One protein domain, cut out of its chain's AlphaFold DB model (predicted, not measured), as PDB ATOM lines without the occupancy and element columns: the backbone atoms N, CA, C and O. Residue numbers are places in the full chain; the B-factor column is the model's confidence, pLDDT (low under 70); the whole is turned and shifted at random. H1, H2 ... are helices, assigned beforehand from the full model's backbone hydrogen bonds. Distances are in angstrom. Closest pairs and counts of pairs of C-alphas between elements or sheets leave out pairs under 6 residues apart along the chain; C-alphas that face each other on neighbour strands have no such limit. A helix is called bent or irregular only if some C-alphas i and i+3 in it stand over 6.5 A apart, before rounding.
ATOM      1  N   ASP A  28     141.154 108.014 173.355       89.75
ATOM      2  CA  ASP A  28     142.522 108.518 173.490       89.75
ATOM      3  C   ASP A  28     142.977 108.544 174.958       89.75
ATOM      4  O   ASP A  28     144.037 108.022 175.300       89.75
ATOM      5  N   THR A  29     142.132 109.060 175.846       87.88
ATOM      6  CA  THR A  29     142.391 109.164 177.284       87.88
ATOM      7  C   THR A  29     142.468 107.781 177.928       87.88
ATOM      8  O   THR A  29     143.388 107.499 178.696       87.88
ATOM      9  N   ALA A  30     141.537 106.890 177.581       85.00
ATOM     10  CA  ALA A  30     141.540 105.505 178.043       85.00
ATOM     11  C   ALA A  30     142.804 104.756 177.586       85.00
ATOM     12  O   ALA A  30     143.381 103.990 178.354       85.00
ATOM     13  N   GLN A  31     143.273 105.005 176.359       85.69
ATOM     14  CA  GLN A  31     144.506 104.412 175.843       85.69
ATOM     15  C   GLN A  31     145.743 104.906 176.607       85.69
ATOM     16  O   GLN A  31     146.595 104.096 176.967       85.69
ATOM     17  N   VAL A  32     145.831 106.207 176.905       85.19
ATOM     18  CA  VAL A  32     146.920 106.770 177.722       85.19
ATOM     19  C   VAL A  32     146.923 106.164 179.126       85.19
ATOM     20  O   VAL A  32     147.982 105.757 179.601       85.19
ATOM     21  N   LEU A  33     145.754 106.056 179.763       82.19
ATOM     22  CA  LEU A  33     145.610 105.446 181.086       82.19
ATOM     23  C   LEU A  33     146.075 103.983 181.086       82.19
ATOM     24  O   LEU A  33     146.868 103.577 181.931       82.19
ATOM     25  N   ASN A  34     145.642 103.207 180.089       80.12
ATOM     26  CA  ASN A  34     146.000 101.796 179.957       80.12
ATOM     27  C   ASN A  34     147.495 101.564 179.723       80.12
ATOM     28  O   ASN A  34     148.001 100.511 180.120       80.12
ATOM     29  N   ASN A  35     148.179 102.521 179.090       82.88
ATOM     30  CA  ASN A  35     149.607 102.453 178.788       82.88
ATOM     31  C   ASN A  35     150.494 102.952 179.943       82.88
ATOM     32  O   ASN A  35     151.644 102.537 180.034       82.88
ATOM     33  N   ASN A  36     149.974 103.810 180.831       77.25
ATOM     34  CA  ASN A  36     150.727 104.472 181.906       77.25
ATOM     35  C   ASN A  36     150.208 104.102 183.309       77.25
ATOM     36  O   ASN A  36     150.054 104.969 184.168       77.25
ATOM     37  N   ARG A  37     149.933 102.811 183.537       66.56
ATOM     38  CA  ARG A  37     149.207 102.292 184.718       66.56
ATOM     39  C   ARG A  37     149.772 102.756 186.073       66.56
ATOM     40  O   ARG A  37     148.999 103.178 186.919       66.56
ATOM     41  N   GLY A  38     151.101 102.813 186.213       65.12
ATOM     42  CA  GLY A  38     151.794 103.260 187.436       65.12
ATOM     43  C   GLY A  38     152.350 104.690 187.405       65.12
ATOM     44  O   GLY A  38     153.178 105.047 188.241       65.12
ATOM     45  N   GLY A  39     151.979 105.492 186.401       72.12
ATOM     46  CA  GLY A  39     152.527 106.835 186.178       72.12
ATOM     47  C   GLY A  39     151.691 107.973 186.764       72.12
ATOM     48  O   GLY A  39     151.986 109.135 186.496       72.12
ATOM     49  N   ILE A  40     150.617 107.668 187.497       79.06
ATOM     50  CA  ILE A  40     149.704 108.689 188.019       79.06
ATOM     51  C   ILE A  40     150.183 109.132 189.398       79.06
ATOM     52  O   ILE A  40     150.121 108.375 190.364       79.06
ATOM     53  N   ASP A  41     150.602 110.388 189.482       83.81
ATOM     54  CA  ASP A  41     151.102 111.046 190.691       83.81
ATOM     55  C   ASP A  41     150.068 111.987 191.340       83.81
ATOM     56  O   ASP A  41     150.224 112.404 192.489       83.81
ATOM     57  N   ASN A  42     148.955 112.273 190.651       88.31
ATOM     58  CA  ASN A  42     147.872 113.119 191.149       88.31
ATOM     59  C   ASN A  42     146.639 112.304 191.568       88.31
ATOM     60  O   ASN A  42     145.770 111.949 190.764       88.31
ATOM     61  N   LEU A  43     146.514 112.096 192.877       88.56
ATOM     62  CA  LEU A  43     145.404 111.363 193.482       88.56
ATOM     63  C   LEU A  43     144.036 112.029 193.251       88.56
ATOM     64  O   LEU A  43     143.032 111.342 193.079       88.56
ATOM     65  N   ASN A  44     143.968 113.365 193.212       89.81
ATOM     66  CA  ASN A  44     142.712 114.083 192.971       89.81
ATOM     67  C   ASN A  44     142.166 113.798 191.567       89.81
ATOM     68  O   ASN A  44     140.965 113.578 191.396       89.81
ATOM     69  N   LEU A  45     143.046 113.782 190.567       87.56
ATOM     70  CA  LEU A  45     142.691 113.440 189.197       87.56
ATOM     71  C   LEU A  45     142.224 111.983 189.109       87.56
ATOM     72  O   LEU A  45     141.188 111.703 188.504       87.56
ATOM     73  N   LEU A  46     142.926 111.086 189.802       86.88
ATOM     74  CA  LEU A  46     142.589 109.671 189.867       86.88
ATOM     75  C   LEU A  46     141.177 109.430 190.417       86.88
ATOM     76  O   LEU A  46     140.336 108.840 189.740       86.88
ATOM     77  N   PHE A  47     140.890 109.975 191.601       85.88
ATOM     78  CA  PHE A  47     139.601 109.829 192.282       85.88
ATOM     79  C   PHE A  47     138.440 110.476 191.535       85.88
ATOM     80  O   PHE A  47     137.326 109.956 191.540       85.88
ATOM     81  N   ARG A  48     138.670 111.638 190.917       85.12
ATOM     82  CA  ARG A  48     137.583 112.414 190.307       85.12
ATOM     83  C   ARG A  48     137.319 112.063 188.855       85.12
ATOM     84  O   ARG A  48     136.211 112.314 188.384       85.12
ATOM     85  N   ARG A  49     138.327 111.586 188.121       85.19
ATOM     86  CA  ARG A  49     138.249 111.439 186.660       85.19
ATOM     87  C   ARG A  49     138.615 110.053 186.155       85.19
ATOM     88  O   ARG A  49     138.052 109.660 185.144       85.19
ATOM     89  N   PHE A  50     139.493 109.312 186.829       84.56
ATOM     90  CA  PHE A  50     140.076 108.091 186.262       84.56
ATOM     91  C   PHE A  50     139.740 106.805 187.011       84.56
ATOM     92  O   PHE A  50     140.453 105.827 186.863       84.56
ATOM     93  N   VAL A  51     138.641 106.751 187.764       86.25
ATOM     94  CA  VAL A  51     138.185 105.490 188.374       86.25
ATOM     95  C   VAL A  51     137.998 104.418 187.290       86.25
ATOM     96  O   VAL A  51     137.199 104.637 186.385       86.25
ATOM     97  N   TRP A  52     138.721 103.289 187.357       81.69
ATOM     98  CA  TRP A  52     138.914 102.379 186.205       81.69
ATOM     99  C   TRP A  52     138.328 100.964 186.311       81.69
ATOM    100  O   TRP A  52     138.715 100.053 185.575       81.69
ATOM    101  N   ARG A  53     137.364 100.762 187.207       84.44
ATOM    102  CA  ARG A  53     136.731  99.457 187.463       84.44
ATOM    103  C   ARG A  53     135.240  99.430 187.083       84.44
ATOM    104  O   ARG A  53     134.462  98.705 187.691       84.44
ATOM    105  N   TRP A  54     134.806 100.236 186.116       84.62
ATOM    106  CA  TRP A  54     133.382 100.342 185.784       84.62
ATOM    107  C   TRP A  54     132.845  99.103 185.067       84.62
ATOM    108  O   TRP A  54     133.526  98.481 184.258       84.62
ATOM    109  N   ASN A  55     131.576  98.783 185.294       81.69
ATOM    110  CA  ASN A  55     130.857  97.803 184.491       81.69
ATOM    111  C   ASN A  55     130.026  98.534 183.440       81.69
ATOM    112  O   ASN A  55     129.345  99.502 183.766       81.69
ATOM    113  N   ALA A  56     130.070  98.062 182.198       81.69
ATOM    114  CA  ALA A  56     129.194  98.531 181.133       81.69
ATOM    115  C   ALA A  56     128.119  97.473 180.862       81.69
ATOM    116  O   ALA A  56     128.408  96.273 180.901       81.69
ATOM    117  N   THR A  57     126.894  97.910 180.577       79.19
ATOM    118  CA  THR A  57     125.843  97.037 180.042       79.19
ATOM    119  C   THR A  57     126.252  96.460 178.684       79.19
ATOM    120  O   THR A  57     127.127  96.998 178.009       79.19
ATOM    121  N   GLN A  58     125.629  95.353 178.260       72.19
ATOM    122  CA  GLN A  58     125.969  94.682 176.991       72.19
ATOM    123  C   GLN A  58     125.828  95.592 175.759       72.19
ATOM    124  O   GLN A  58     126.529  95.406 174.770       72.19
ATOM    125  N   ASP A  59     124.945  96.590 175.823       76.38
ATOM    126  CA  ASP A  59     124.756  97.603 174.782       76.38
ATOM    127  C   ASP A  59     125.729  98.796 174.893       76.38
ATOM    128  O   ASP A  59     125.697  99.693 174.052       76.38
ATOM    129  N   GLY A  60     126.580  98.824 175.925       71.12
ATOM    130  CA  GLY A  60     127.586  99.857 176.180       71.12
ATOM    131  C   GLY A  60     127.028 101.221 176.594       71.12
ATOM    132  O   GLY A  60     127.791 102.188 176.667       71.12
ATOM    133  N   LYS A  61     125.714 101.332 176.841       76.38
ATOM    134  CA  LYS A  61     125.044 102.621 177.080       76.38
ATOM    135  C   LYS A  61     125.036 103.047 178.539       76.38
ATOM    136  O   LYS A  61     125.030 104.245 178.812       76.38
ATOM    137  N   VAL A  62     125.027 102.093 179.466       81.00
ATOM    138  CA  VAL A  62     124.961 102.367 180.902       81.00
ATOM    139  C   VAL A  62     126.242 101.884 181.562       81.00
ATOM    140  O   VAL A  62     126.687 100.758 181.339       81.00
ATOM    141  N   TRP A  63     126.830 102.762 182.372       82.94
ATOM    142  CA  TRP A  63     128.049 102.505 183.125       82.94
ATOM    143  C   TRP A  63     127.746 102.571 184.617       82.94
ATOM    144  O   TRP A  63     127.235 103.578 185.106       82.94
ATOM    145  N   GLU A  64     128.091 101.513 185.341       82.62
ATOM    146  CA  GLU A  64     127.831 101.391 186.773       82.62
ATOM    147  C   GLU A  64     129.065 100.911 187.530       82.62
ATOM    148  O   GLU A  64     129.751  99.962 187.134       82.62
ATOM    149  N   LEU A  65     129.325 101.543 188.672       81.69
ATOM    150  CA  LEU A  65     130.382 101.147 189.588       81.69
ATOM    151  C   LEU A  65     129.771 100.372 190.762       81.69
ATOM    152  O   LEU A  65     129.303 100.959 191.734       81.69
ATOM    153  N   LYS A  66     129.755  99.040 190.648       79.06
ATOM    154  CA  LYS A  66     129.247  98.132 191.692       79.06
ATOM    155  C   LYS A  66     130.180  98.109 192.913       79.06
ATOM    156  O   LYS A  66     131.373  98.378 192.786       79.06
ATOM    157  N   ASP A  67     129.683  97.698 194.078       72.06
ATOM    158  CA  ASP A  67     130.437  97.770 195.345       72.06
ATOM    159  C   ASP A  67     131.752  96.978 195.339       72.06
ATOM    160  O   ASP A  67     132.790  97.497 195.744       72.06
ATOM    161  N   MET A  68     131.762  95.766 194.775       76.06
ATOM    162  CA  MET A  68     133.001  94.986 194.621       76.06
ATOM    163  C   MET A  68     134.034  95.690 193.732       76.06
ATOM    164  O   MET A  68     135.234  95.590 193.975       76.06
ATOM    165  N   ALA A  69     133.583  96.440 192.721       80.50
ATOM    166  CA  ALA A  69     134.470  97.210 191.858       80.50
ATOM    167  C   ALA A  69     135.076  98.421 192.582       80.50
ATOM    168  O   ALA A  69     136.252  98.716 192.371       80.50
ATOM    169  N   LYS A  70     134.309  99.082 193.462       82.75
ATOM    170  CA  LYS A  70     134.821 100.152 194.337       82.75
ATOM    171  C   LYS A  70     135.891  99.611 195.284       82.75
ATOM    172  O   LYS A  70     136.970 100.185 195.369       82.75
ATOM    173  N   THR A  71     135.616  98.478 195.930       81.38
ATOM    174  CA  THR A  71     136.551  97.798 196.839       81.38
ATOM    175  C   THR A  71     137.859  97.436 196.142       81.38
ATOM    176  O   THR A  71     138.938  97.760 196.631       81.38
ATOM    177  N   HIS A  72     137.780  96.811 194.964       83.12
ATOM    178  CA  HIS A  72     138.978  96.484 194.193       83.12
ATOM    179  C   HIS A  72     139.736  97.744 193.771       83.12
ATOM    180  O   HIS A  72     140.935  97.806 193.994       83.12
ATOM    181  N   PHE A  73     139.048  98.776 193.267       86.31
ATOM    182  CA  PHE A  73     139.683 100.050 192.914       86.31
ATOM    183  C   PHE A  73     140.454 100.664 194.091       86.31
ATOM    184  O   PHE A  73     141.607 101.063 193.937       86.31
ATOM    185  N   LEU A  74     139.833 100.722 195.274       86.69
ATOM    186  CA  LEU A  74     140.475 101.253 196.474       86.69
ATOM    187  C   LEU A  74     141.684 100.413 196.892       86.69
ATOM    188  O   LEU A  74     142.671 100.975 197.351       86.69
ATOM    189  N   SER A  75     141.633  99.091 196.724       84.38
ATOM    190  CA  SER A  75     142.764  98.208 197.022       84.38
ATOM    191  C   SER A  75     143.906  98.366 196.014       84.38
ATOM    192  O   SER A  75     145.067  98.430 196.411       84.38
ATOM    193  N   ASP A  76     143.584  98.445 194.721       83.50
ATOM    194  CA  ASP A  76     144.559  98.559 193.632       83.50
ATOM    195  C   ASP A  76     145.321  99.887 193.681       83.50
ATOM    196  O   ASP A  76     146.458  99.977 193.211       83.50
ATOM    197  N   ILE A  77     144.712 100.930 194.257       83.00
ATOM    198  CA  ILE A  77     145.313 102.261 194.291       83.00
ATOM    199  C   ILE A  77     146.682 102.258 194.966       83.00
ATOM    200  O   ILE A  77     147.562 102.985 194.537       83.00
ATOM    201  N   PHE A  78     146.901 101.412 195.974       78.88
ATOM    202  CA  PHE A  78     148.177 101.355 196.687       78.88
ATOM    203  C   PHE A  78     149.317 100.780 195.846       78.88
ATOM    204  O   PHE A  78     150.476 101.047 196.151       78.88
ATOM    205  N   SER A  79     149.000  99.991 194.818       74.50
ATOM    206  CA  SER A  79     149.981  99.460 193.868       74.50
ATOM    207  C   SER A  79     150.151 100.328 192.621       74.50
ATOM    208  O   SER A  79     151.225 100.319 192.033       74.50
ATOM    209  N   GLU A  80     149.111 101.063 192.217       73.56
ATOM    210  CA  GLU A  80     149.086 101.818 190.952       73.56
ATOM    211  C   GLU A  80     149.389 103.318 191.142       73.56
ATOM    212  O   GLU A  80     149.793 104.004 190.206       73.56
ATOM    213  N   PHE A  81     149.213 103.850 192.354       79.75
ATOM    214  CA  PHE A  81     149.505 105.243 192.682       79.75
ATOM    215  C   PHE A  81     150.904 105.383 193.286       79.75
ATOM    216  O   PHE A  81     151.180 104.855 194.365       79.75
TER     217      PHE A  81
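Overview. This is residues 28 to 81 of the 390 residues of the protein "Type III-B CRISPR module RAMP protein Cmr6" of Ignavibacteria bacterium (UniProt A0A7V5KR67). Three helices, none touching another, stand round a long loop: residues 50 to 66 start in the middle of the domain, run out to one end and fold back as an arm to H3. H2 and H3 are near each other, and H1 stands away from both. The printed part has 54 residues with three named helices, in the order H1, H2, H3, and no named strand; the class is all helix. It is only just compact, close to loose, with a radius of gyration of the C-alphas of 11.8 A and spans of 33 by 26 by 16 A.

Arrangement. Begin at H1, residues 28 to 35, which is apart from H2, residues 43 to 49. Go on to H3, residues 67 to 80: H2 and H3 are near each other, with 5 pairs of C-alphas within 10 A, and H1 and H3 are apart. Between H2 and H3, find residues 55 to 56 paired with residues 63 to 64, antiparallel. In H1 and H2 every O i to N i+4 pair is within hydrogen-bond range; in H3, 8 of 10 are.

Along the chain. Find C-alpha 28 at (142.522, 108.518, 173.490); from there H1 runs 10.7 A to C-alpha 35. H2 runs 9.9 A, from C-alpha 43 at (145.404, 111.363, 193.482) to C-alpha 49. H3, the longest helix, runs 19.6 A from C-alpha 67 to C-alpha 80 at (149.086, 101.818, 190.952). It is neither bent nor irregular, but only just: C-alphas 75 and 78 are 6.3 A apart.

Size, cuts and confidence. The two C-alphas farthest apart are those of Asp 41 and Asp 59, 33.6 A. The link from H1 to H2 is short, with 7 residues, and that from H2 to H3 is long, with 17. The printed part has no cut. Its mean pLDDT is 81.4, and in this model residues 37 to 38 are under 70.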